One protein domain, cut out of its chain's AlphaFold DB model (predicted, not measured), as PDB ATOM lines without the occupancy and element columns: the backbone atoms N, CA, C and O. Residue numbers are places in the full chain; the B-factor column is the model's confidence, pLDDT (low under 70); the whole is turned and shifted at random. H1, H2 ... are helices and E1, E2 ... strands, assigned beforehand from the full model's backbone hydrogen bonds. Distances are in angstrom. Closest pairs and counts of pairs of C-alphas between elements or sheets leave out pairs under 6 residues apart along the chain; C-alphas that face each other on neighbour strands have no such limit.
ATOM      1  N   VAL A  26     307.468 250.067 124.729       89.75
ATOM      2  CA  VAL A  26     306.382 249.664 123.839       89.75
ATOM      3  C   VAL A  26     306.775 248.334 123.216       89.75
ATOM      4  O   VAL A  26     307.799 248.238 122.540       89.75
ATOM      5  N   LEU A  27     305.977 247.303 123.477       90.94
ATOM      6  CA  LEU A  27     306.125 245.989 122.861       90.94
ATOM      7  C   LEU A  27     305.532 246.017 121.449       90.94
ATOM      8  O   LEU A  27     304.424 246.515 121.267       90.94
ATOM      9  N   ASP A  28     306.241 245.445 120.479       88.69
ATOM     10  CA  ASP A  28     305.728 245.211 119.130       88.69
ATOM     11  C   ASP A  28     305.037 243.829 119.060       88.69
ATOM     12  O   ASP A  28     305.730 242.804 119.027       88.69
ATOM     13  N   PRO A  29     303.690 243.750 119.041       83.69
ATOM     14  CA  PRO A  29     302.968 242.478 119.116       83.69
ATOM     15  C   PRO A  29     303.083 241.626 117.844       83.69
ATOM     16  O   PRO A  29     302.862 240.417 117.907       83.69
ATOM     17  N   ILE A  30     303.436 242.225 116.700       85.38
ATOM     18  CA  ILE A  30     303.551 241.520 115.411       85.38
ATOM     19  C   ILE A  30     304.979 241.050 115.119       85.38
ATOM     20  O   ILE A  30     305.217 240.377 114.122       85.38
ATOM     21  N   SER A  31     305.933 241.368 115.996       80.25
ATOM     22  CA  SER A  31     307.352 241.059 115.798       80.25
ATOM     23  C   SER A  31     307.719 239.573 115.925       80.25
ATOM     24  O   SER A  31     308.860 239.204 115.649       80.25
ATOM     25  N   ARG A  32     306.772 238.693 116.287       75.81
ATOM     26  CA  ARG A  32     306.999 237.237 116.332       75.81
ATOM     27  C   ARG A  32     307.606 236.747 115.003       75.81
ATOM     28  O   ARG A  32     307.138 237.157 113.944       75.81
ATOM     29  N   PRO A  33     308.623 235.864 115.027       75.88
ATOM     30  CA  PRO A  33     309.170 235.144 116.184       75.88
ATOM     31  C   PRO A  33     310.260 235.898 116.974       75.88
ATOM     32  O   PRO A  33     310.660 235.433 118.037       75.88
ATOM     33  N   VAL A  34     310.735 237.050 116.489       86.81
ATOM     34  CA  VAL A  34     311.813 237.837 117.115       86.81
ATOM     35  C   VAL A  34     311.214 239.059 117.793       86.81
ATOM     36  O   VAL A  34     311.027 240.104 117.169       86.81
ATOM     37  N   TRP A  35     310.920 238.927 119.084       90.62
ATOM     38  CA  TRP A  35     310.270 239.984 119.848       90.62
ATOM     39  C   TRP A  35     311.080 241.278 119.853       90.62
ATOM     40  O   TRP A  35     312.309 241.266 119.975       90.62
ATOM     41  N   LYS A  36     310.374 242.403 119.737       91.00
ATOM     42  CA  LYS A  36     310.960 243.743 119.768       91.00
ATOM     43  C   LYS A  36     310.269 244.613 120.802       91.00
ATOM     44  O   LYS A  36     309.042 244.655 120.880       91.00
ATOM     45  N   VAL A  37     311.070 245.348 121.561       90.62
ATOM     46  CA  VAL A  37     310.615 246.363 122.508       90.62
ATOM     47  C   VAL A  37     311.324 247.669 122.182       90.62
ATOM     48  O   VAL A  37     312.549 247.733 122.160       90.62
ATOM     49  N   ALA A  38     310.559 248.723 121.928       89.00
ATOM     50  CA  ALA A  38     311.089 250.051 121.651       89.00
ATOM     51  C   ALA A  38     310.871 250.977 122.848       89.00
ATOM     52  O   ALA A  38     309.849 250.901 123.533       89.00
ATOM     53  N   CYS A  39     311.800 251.896 123.084       85.19
ATOM     54  CA  CYS A  39     311.537 253.027 123.967       85.19
ATOM     55  C   CYS A  39     310.898 254.163 123.165       85.19
ATOM     56  O   CYS A  39     311.403 254.548 122.117       85.19
ATOM     57  N   ASN A  40     309.820 254.763 123.672       85.12
ATOM     58  CA  ASN A  40     309.168 255.895 123.003       85.12
ATOM     59  C   ASN A  40     309.915 257.235 123.143       85.12
ATOM     60  O   ASN A  40     309.473 258.243 122.594       85.12
ATOM     61  N   ARG A  41     310.998 257.283 123.928       79.62
ATOM     62  CA  ARG A  41     311.729 258.528 124.229       79.62
ATOM     63  C   ARG A  41     313.234 258.459 124.043       79.62
ATOM     64  O   ARG A  41     313.892 259.482 124.178       79.62
ATOM     65  N   CYS A  42     313.777 257.296 123.715       78.19
ATOM     66  CA  CYS A  42     315.126 257.196 123.177       78.19
ATOM     67  C   CYS A  42     315.092 256.379 121.890       78.19
ATOM     68  O   CYS A  42     314.098 255.744 121.561       78.19
ATOM     69  N   ASP A  43     316.191 256.394 121.161       80.31
ATOM     70  CA  ASP A  43     316.383 255.675 119.910       80.31
ATOM     71  C   ASP A  43     316.716 254.192 120.126       80.31
ATOM     72  O   ASP A  43     317.294 253.560 119.255       80.31
ATOM     73  N   ARG A  44     316.368 253.593 121.268       84.69
ATOM     74  CA  ARG A  44     316.696 252.189 121.549       84.69
ATOM     75  C   ARG A  44     315.568 251.265 121.105       84.69
ATOM     76  O   ARG A  44     314.441 251.362 121.595       84.69
ATOM     77  N   LEU A  45     315.912 250.336 120.220       89.00
ATOM     78  CA  LEU A  45     315.112 249.185 119.828       89.00
ATOM     79  C   LEU A  45     315.786 247.921 120.358       89.00
ATOM     80  O   LEU A  45     316.872 247.556 119.922       89.00
ATOM     81  N   ILE A  46     315.137 247.245 121.290       89.94
ATOM     82  CA  ILE A  46     315.647 246.041 121.936       89.94
ATOM     83  C   ILE A  46     315.031 244.841 121.229       89.94
ATOM     84  O   ILE A  46     313.809 244.758 121.103       89.94
ATOM     85  N   LYS A  47     315.867 243.925 120.748       90.88
ATOM     86  CA  LYS A  47     315.449 242.668 120.129       90.88
ATOM     87  C   LYS A  47     315.795 241.509 121.051       90.88
ATOM     88  O   LYS A  47     316.894 241.466 121.591       90.88
ATOM     89  N   PHE A  48     314.898 240.546 121.189       88.38
ATOM     90  CA  PHE A  48     315.183 239.310 121.919       88.38
ATOM     91  C   PHE A  48     315.812 238.315 120.952       88.38
ATOM     92  O   PHE A  48     315.179 237.948 119.962       88.38
ATOM     93  N   ALA A  49     317.066 237.929 121.208       66.69
ATOM     94  CA  ALA A  49     317.877 237.226 120.222       66.69
ATOM     95  C   ALA A  49     317.319 235.832 119.910       66.69
ATOM     96  O   ALA A  49     317.219 235.486 118.736       66.69
ATOM     97  N   HIS A  50     316.875 235.061 120.913       69.06
ATOM     98  CA  HIS A  50     316.365 233.708 120.676       69.06
ATOM     99  C   HIS A  50     315.320 233.239 121.695       69.06
ATOM    100  O   HIS A  50     315.398 233.517 122.889       69.06
ATOM    101  N   GLY A  51     314.357 232.459 121.192       70.56
ATOM    102  CA  GLY A  51     313.609 231.490 121.987       70.56
ATOM    103  C   GLY A  51     312.422 232.015 122.788       70.56
ATOM    104  O   GLY A  51     311.790 231.217 123.450       70.56
ATOM    105  N   ALA A  52     312.054 233.292 122.759       82.62
ATOM    106  CA  ALA A  52     310.866 233.722 123.502       82.62
ATOM    107  C   ALA A  52     309.570 233.326 122.761       82.62
ATOM    108  O   ALA A  52     309.294 233.794 121.656       82.62
ATOM    109  N   ASN A  53     308.738 232.485 123.378       87.31
ATOM    110  CA  ASN A  53     307.405 232.148 122.871       87.31
ATOM    111  C   ASN A  53     306.446 233.335 123.033       87.31
ATOM    112  O   ASN A  53     305.654 233.642 122.136       87.31
ATOM    113  N   LYS A  54     306.560 234.030 124.167       88.56
ATOM    114  CA  LYS A  54     305.742 235.188 124.514       88.56
ATOM    115  C   LYS A  54     306.573 236.206 125.282       88.56
ATOM    116  O   LYS A  54     307.378 235.847 126.134       88.56
ATOM    117  N   VAL A  55     306.359 237.480 124.979       90.88
ATOM    118  CA  VAL A  55     306.913 238.601 125.741       90.88
ATOM    119  C   VAL A  55     305.760 239.500 126.155       90.88
ATOM    120  O   VAL A  55     304.870 239.780 125.354       90.88
ATOM    121  N   THR A  56     305.750 239.946 127.408       91.31
ATOM    122  CA  THR A  56     304.771 240.907 127.926       91.31
ATOM    123  C   THR A  56     305.437 241.942 128.828       91.31
ATOM    124  O   THR A  56     306.566 241.770 129.279       91.31
ATOM    125  N   LEU A  57     304.750 243.062 129.059       91.12
ATOM    126  CA  LEU A  57     305.211 244.123 129.954       91.12
ATOM    127  C   LEU A  57     304.454 244.039 131.276       91.12
ATOM    128  O   LEU A  57     303.233 244.212 131.306       91.12
ATOM    129  N   SER A  58     305.186 243.839 132.366       90.56
ATOM    130  CA  SER A  58     304.627 243.818 133.714       90.56
ATOM    131  C   SER A  58     304.210 245.221 134.165       90.56
ATOM    132  O   SER A  58     304.602 246.254 133.598       90.56
ATOM    133  N   LYS A  59     303.343 245.287 135.175       87.75
ATOM    134  CA  LYS A  59     303.000 246.546 135.860       87.75
ATOM    135  C   LYS A  59     304.093 246.955 136.849       87.75
ATOM    136  O   LYS A  59     304.172 248.134 137.195       87.75
ATOM    137  N   GLU A  60     304.940 246.009 137.242       88.75
ATOM    138  CA  GLU A  60     306.053 246.244 138.147       88.75
ATOM    139  C   GLU A  60     307.136 247.115 137.515       88.75
ATOM    140  O   GLU A  60     307.361 247.114 136.299       88.75
ATOM    141  N   LYS A  61     307.799 247.896 138.369       87.56
ATOM    142  CA  LYS A  61     308.895 248.783 137.994       87.56
ATOM    143  C   LYS A  61     310.136 248.412 138.789       87.56
ATOM    144  O   LYS A  61     310.052 248.129 139.977       87.56
ATOM    145  N   CYS A  62     311.285 248.519 138.143       87.19
ATOM    146  CA  CYS A  62     312.577 248.327 138.775       87.19
ATOM    147  C   CYS A  62     312.814 249.385 139.861       87.19
ATOM    148  O   CYS A  62     312.646 250.580 139.601       87.19
ATOM    149  N   GLY A  63     313.262 248.975 141.049       84.56
ATOM    150  CA  GLY A  63     313.593 249.900 142.139       84.56
ATOM    151  C   GLY A  63     314.737 250.863 141.798       84.56
ATOM    152  O   GLY A  63     314.710 252.020 142.212       84.56
ATOM    153  N   THR A  64     315.696 250.419 140.979       84.19
ATOM    154  CA  THR A  64     316.907 251.186 140.648       84.19
ATOM    155  C   THR A  64     316.666 252.206 139.537       84.19
ATOM    156  O   THR A  64     316.893 253.399 139.720       84.19
ATOM    157  N   CYS A  65     316.181 251.760 138.372       81.69
ATOM    158  CA  CYS A  65     316.034 252.617 137.187       81.69
ATOM    159  C   CYS A  65     314.586 253.044 136.892       81.69
ATOM    160  O   CYS A  65     314.349 253.807 135.956       81.69
ATOM    161  N   LYS A  66     313.602 252.556 137.664       83.25
ATOM    162  CA  LYS A  66     312.161 252.856 137.517       83.25
ATOM    163  C   LYS A  66     311.543 252.451 136.170       83.25
ATOM    164  O   LYS A  66     310.396 252.815 135.892       83.25
ATOM    165  N   ALA A  67     312.255 251.683 135.343       83.00
ATOM    166  CA  ALA A  67     311.723 251.097 134.116       83.00
ATOM    167  C   ALA A  67     310.765 249.936 134.427       83.00
ATOM    168  O   ALA A  67     310.899 249.281 135.458       83.00
ATOM    169  N   ARG A  68     309.808 249.665 133.531       87.50
ATOM    170  CA  ARG A  68     308.885 248.526 133.682       87.50
ATOM    171  C   ARG A  68     309.622 247.202 133.502       87.50
ATOM    172  O   ARG A  68     310.523 247.114 132.667       87.50
ATOM    173  N   HIS A  69     309.217 246.188 134.257       91.50
ATOM    174  CA  HIS A  69     309.696 244.828 134.050       91.50
ATOM    175  C   HIS A  69     309.103 244.226 132.775       91.50
ATOM    176  O   HIS A  69     307.980 244.535 132.362       91.50
ATOM    177  N   VAL A  70     309.893 243.368 132.147       91.50
ATOM    178  CA  VAL A  70     309.487 242.533 131.027       91.50
ATOM    179  C   VAL A  70     309.373 241.111 131.534       91.50
ATOM    180  O   VAL A  70     310.234 240.649 132.279       91.50
ATOM    181  N   VAL A  71     308.313 240.443 131.105       92.19
ATOM    182  CA  VAL A  71     308.067 239.031 131.357       92.19
ATOM    183  C   VAL A  71     308.281 238.285 130.051       92.19
ATOM    184  O   VAL A  71     307.637 238.598 129.043       92.19
ATOM    185  N   VAL A  72     309.202 237.330 130.065       90.56
ATOM    186  CA  VAL A  72     309.586 236.523 128.910       90.56
ATOM    187  C   VAL A  72     309.295 235.058 129.210       90.56
ATOM    188  O   VAL A  72     309.839 234.495 130.161       90.56
ATOM    189  N   ASP A  73     308.464 234.451 128.366       89.69
ATOM    190  CA  ASP A  73     308.171 233.022 128.392       89.69
ATOM    191  C   ASP A  73     309.010 232.307 127.332       89.69
ATOM    192  O   ASP A  73     308.872 232.563 126.130       89.69
ATOM    193  N   TYR A  74     309.842 231.370 127.769       88.00
ATOM    194  CA  TYR A  74     310.649 230.496 126.927       88.00
ATOM    195  C   TYR A  74     309.992 229.109 126.783       88.00
ATOM    196  O   TYR A  74     309.310 228.633 127.694       88.00
ATOM    197  N   PRO A  75     310.167 228.418 125.642       83.62
ATOM    198  CA  PRO A  75     309.705 227.058 125.457       83.62
ATOM    199  C   PRO A  75     310.476 226.117 126.386       83.62
ATOM    200  O   PRO A  75     311.690 226.233 126.542       83.62
ATOM    201  N   LYS A  76     309.767 225.123 126.927       79.06
ATOM    202  CA  LYS A  76     310.316 224.093 127.830       79.06
ATOM    203  C   LYS A  76     311.561 223.391 127.272       79.06
ATOM    204  O   LYS A  76     312.445 223.027 128.030       79.06
ATOM    205  N   ASN A  77     311.636 223.241 125.950       75.25
ATOM    206  CA  ASN A  77     312.670 222.449 125.281       75.25
ATOM    207  C   ASN A  77     313.905 223.269 124.864       75.25
ATOM    208  O   ASN A  77     314.878 222.693 124.395       75.25
ATOM    209  N   ALA A  78     313.852 224.601 124.962       70.38
ATOM    210  CA  ALA A  78     314.918 225.488 124.491       70.38
ATOM    211  C   ALA A  78     315.004 226.760 125.350       70.38
ATOM    212  O   ALA A  78     315.134 227.864 124.817       70.38
ATOM    213  N   SER A  79     314.869 226.615 126.675       72.38
ATOM    214  CA  SER A  79     315.007 227.752 127.586       72.38
ATOM    215  C   SER A  79     316.485 228.114 127.767       72.38
ATOM    216  O   SER A  79     317.260 227.264 128.202       72.38
ATOM    217  N   PRO A  80     316.888 229.361 127.471       69.69
ATOM    218  CA  PRO A  80     318.227 229.853 127.761       69.69
ATOM    219  C   PRO A  80     318.399 230.281 129.229       69.69
ATOM    220  O   PRO A  80     319.485 230.721 129.591       69.69
ATOM    221  N   ALA A  81     317.351 230.224 130.061       70.69
ATOM    222  CA  ALA A  81     317.400 230.711 131.438       70.69
ATOM    223  C   ALA A  81     318.324 229.867 132.336       70.69
ATOM    224  O   ALA A  81     318.364 228.641 132.180       70.69
ATOM    225  N   PRO A  82     319.012 230.491 133.315       65.19
ATOM    226  CA  PRO A  82     319.692 229.746 134.365       65.19
ATOM    227  C   PRO A  82     318.658 228.856 135.070       65.19
ATOM    228  O   PRO A  82     317.525 229.276 135.307       65.19
ATOM    229  N   ASP A  83     319.021 227.600 135.312       68.12
ATOM    230  CA  ASP A  83     318.185 226.576 135.960       68.12
ATOM    231  C   ASP A  83     317.008 226.027 135.131       68.12
ATOM    232  O   ASP A  83     316.166 225.300 135.652       68.12
ATOM    233  N   GLY A  84     316.924 226.346 133.833       70.00
ATOM    234  CA  GLY A  84     315.867 225.818 132.962       70.00
ATOM    235  C   GLY A  84     314.483 226.421 133.227       70.00
ATOM    236  O   GLY A  84     313.473 225.893 132.758       70.00
ATOM    237  N   GLN A  85     314.416 227.546 133.947       76.00
ATOM    238  CA  GLN A  85     313.163 228.262 134.174       76.00
ATOM    239  C   GLN A  85     312.554 228.702 132.839       76.00
ATOM    240  O   GLN A  85     313.216 229.279 131.979       76.00
ATOM    241  N   THR A  86     311.267 228.439 132.640       83.50
ATOM    242  CA  THR A  86     310.563 228.830 131.407       83.50
ATOM    243  C   THR A  86     309.996 230.237 131.465       83.50
ATOM    244  O   THR A  86     309.502 230.730 130.461       83.50
ATOM    245  N   HIS A  87     310.043 230.877 132.629       87.94
ATOM    246  CA  HIS A  87     309.478 232.192 132.871       87.94
ATOM    247  C   HIS A  87     310.535 233.064 133.535       87.94
ATOM    248  O   HIS A  87     311.057 232.712 134.593       87.94
ATOM    249  N   LYS A  88     310.838 234.209 132.926       88.88
ATOM    250  CA  LYS A  88     311.776 235.189 133.473       88.88
ATOM    251  C   LYS A  88     311.119 236.560 133.492       88.88
ATOM    252  O   LYS A  88     310.736 237.083 132.447       88.88
ATOM    253  N   GLU A  89     311.041 237.155 134.676       91.94
ATOM    254  CA  GLU A  89     310.632 238.545 134.866       91.94
ATOM    255  C   GLU A  89     311.828 239.380 135.326       91.94
ATOM    256  O   GLU A  89     312.599 238.955 136.188       91.94
ATOM    257  N   GLY A  90     312.004 240.561 134.740       91.12
ATOM    258  CA  GLY A  90     313.070 241.466 135.151       91.12
ATOM    259  C   GLY A  90     313.149 242.750 134.339       91.12
ATOM    260  O   GLY A  90     312.400 242.986 133.390       91.12
ATOM    261  N   CYS A  91     314.078 243.619 134.724       89.50
ATOM    262  CA  CYS A  91     314.332 244.869 134.021       89.50
ATOM    263  C   CYS A  91     315.367 244.681 132.906       89.50
ATOM    264  O   CYS A  91     316.489 244.282 133.190       89.50
ATOM    265  N   LEU A  92     315.054 245.087 131.670       87.62
ATOM    266  CA  LEU A  92     315.987 244.989 130.533       87.62
ATOM    267  C   LEU A  92     317.315 245.735 130.726       87.62
ATOM    268  O   LEU A  92     318.305 245.385 130.097       87.62
ATOM    269  N   ALA A  93     317.331 246.785 131.549       83.12
ATOM    270  CA  ALA A  93     318.530 247.588 131.776       83.12
ATOM    271  C   ALA A  93     319.381 247.085 132.952       83.12
ATOM    272  O   ALA A  93     320.592 247.284 132.950       83.12
ATOM    273  N   CYS A  94     318.756 246.483 133.968       86.56
ATOM    274  CA  CYS A  94     319.426 246.128 135.223       86.56
ATOM    275  C   CYS A  94     319.638 244.620 135.394       86.56
ATOM    276  O   CYS A  94     320.536 244.225 136.130       86.56
ATOM    277  N   ASP A  95     318.825 243.780 134.753       88.56
ATOM    278  CA  ASP A  95     318.969 242.329 134.822       88.56
ATOM    279  C   ASP A  95     320.057 241.871 133.838       88.56
ATOM    280  O   ASP A  95     319.960 242.079 132.625       88.56
ATOM    281  N   VAL A  96     321.107 241.248 134.379       88.81
ATOM    282  CA  VAL A  96     322.283 240.787 133.626       88.81
ATOM    283  C   VAL A  96     321.907 239.731 132.585       88.81
ATOM    284  O   VAL A  96     322.430 239.747 131.471       88.81
ATOM    285  N   PHE A  97     320.973 238.840 132.915       87.75
ATOM    286  CA  PHE A  97     320.543 237.769 132.023       87.75
ATOM    287  C   PHE A  97     319.725 238.312 130.846       87.75
ATOM    288  O   PHE A  97     319.972 237.962 129.690       87.75
ATOM    289  N   LEU A  98     318.769 239.203 131.119       87.69
ATOM    290  CA  LEU A  98     317.970 239.823 130.059       87.69
ATOM    291  C   LEU A  98     318.832 240.692 129.139       87.69
ATOM    292  O   LEU A  98     318.635 240.683 127.926       87.69
ATOM    293  N   ASN A  99     319.817 241.399 129.688       85.94
ATOM    294  CA  ASN A  99     320.766 242.162 128.883       85.94
ATOM    295  C   ASN A  99     321.621 241.236 127.994       85.94
ATOM    296  O   ASN A  99     321.755 241.483 126.802       85.94
ATOM    297  N   GLY A 100     322.108 240.108 128.524       86.06
ATOM    298  CA  GLY A 100     322.890 239.136 127.747       86.06
ATOM    299  C   GLY A 100     322.109 238.402 126.647       86.06
ATOM    300  O   GLY A 100     322.700 237.942 125.674       86.06
ATOM    301  N   THR A 101     320.783 238.301 126.770       86.06
ATOM    302  CA  THR A 101     319.905 237.618 125.796       86.06
ATOM    303  C   THR A 101     319.228 238.565 124.802       86.06
ATOM    304  O   THR A 101     318.474 238.122 123.926       86.06
ATOM    305  N   THR A 102     319.488 239.869 124.913       89.06
ATOM    306  CA  THR A 102     318.894 240.890 124.050       89.06
ATOM    307  C   THR A 102     319.949 241.667 123.272       89.06
ATOM    308  O   THR A 102     321.048 241.939 123.737       89.06
ATOM    309  N   GLU A 103     319.604 242.038 122.044       89.25
ATOM    310  CA  GLU A 103     320.404 242.918 121.200       89.25
ATOM    311  C   GLU A 103     319.789 244.321 121.246       89.25
ATOM    312  O   GLU A 103     318.627 244.517 120.875       89.25
ATOM    313  N   VAL A 104     320.562 245.320 121.677       87.62
ATOM    314  CA  VAL A 104     320.133 246.723 121.639       87.62
ATOM    315  C   VAL A 104     320.569 247.349 120.320       87.62
ATOM    316  O   VAL A 104     321.745 247.612 120.090       87.62
ATOM    317  N   VAL A 105     319.597 247.645 119.465       87.00
ATOM    318  CA  VAL A 105     319.796 248.345 118.199       87.00
ATOM    319  C   VAL A 105     319.415 249.808 118.361       87.00
ATOM    320  O   VAL A 105     318.294 250.136 118.744       87.00
ATOM    321  N   LEU A 106     320.337 250.706 118.021       82.56
ATOM    322  CA  LEU A 106     320.021 252.127 117.905       82.56
ATOM    323  C   LEU A 106     319.233 252.362 116.610       82.56
ATOM    324  O   LEU A 106     319.691 252.056 115.505       82.56
ATOM    325  N   GLY A 107     318.027 252.898 116.748       69.56
ATOM    326  CA  GLY A 107     317.193 253.382 115.668       69.56
ATOM    327  C   GLY A 107     317.935 254.484 114.934       69.56
ATOM    328  O   GLY A 107     318.057 255.606 115.417       69.56
TER     329      GLY A 107
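Overview. This is residues 26 to 107 of the 156 residues of the protein "Hypothetical protein" of Lotharella globosa (UniProt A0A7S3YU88). Two small antiparallel sheets, E1 E2 E3 E7 and E4 E5 E6, stand partly face to face like a half-open sandwich, coming together at their edge strands E1 and E4, while the short helix H1 fills part of the gap between E6 and E7. A long loop, residues 74 to 86, lies at one end of the longest axis, and the turn of residues 40 to 43 lies at the other. The 82 printed residues hold seven named strands and one named helix, in the order E1 E2 E3 E4 E5 E6 H1 E7; the class is mostly strand, with under half of the residues in named elements. The whole is compact and rounded, with a radius of gyration of the C-alphas of 12.0 A and spans of 36 by 28 by 21 A.

Arrangement. The larger sheet runs E1, residues 26 to 28, E2, residues 36 to 39, E3, residues 44 to 48, and E7, residues 102 to 106. E1 E2 E3 form a meander, each strand the antiparallel neighbour of the one before. E1 and E2 are a hairpin, with N 26 and O 38 2.8 A apart, within hydrogen-bond range. E2 and E3 are another, with N 37 and O 46 at 2.8 A. E3 and E7 are antiparallel at 153 degrees, with N 45 and O 105 at 2.8 A. From edge to edge the strands' lines turn by 75 degrees. The second sheet runs E4, residues 54 to 61, E5, residues 68 to 73, and E6, residues 87 to 90, also a meander. In the hairpin E4 and E5, N 56 and O 71 are 2.8 A apart; in the hairpin E5 and E6, N 70 and O 90 are 2.8 A apart. The closest C-alphas of E1 and E4, those of Leu 27 and Thr 56, are 7.3 A apart. E2 and E5, for instance, are apart. H1, residues 96 to 100, only grazes the second sheet, with its residues 96 to 99; it is not on the larger sheet, but only just, with 4 pairs of C-alphas within 10 A. In H1 every O i to N i+4 pair is within hydrogen-bond range.

Along the chain. E1, residues 26 to 28, begins at C-alpha 26 (306.382, 249.664, 123.839). E4, the longest strand, measures 19.4 A from C-alpha 54 (305.742, 235.188, 124.514) to C-alpha 61; E5 measures 16.4 A, E3 13.0 A and E7 12.9 A. E7 ends at C-alpha 106 (320.021, 252.127, 117.905).

Size, cuts and confidence. The C-alphas of Arg 41 and Asn 77, the two farthest apart, are 36.1 A apart. The printed part has no cut. The link from E5 to E6, 13 residues, is long. Mean pLDDT of the printed part is 84.2; residues 49 to 50, 80, 82 to 83 and 107 are under 70.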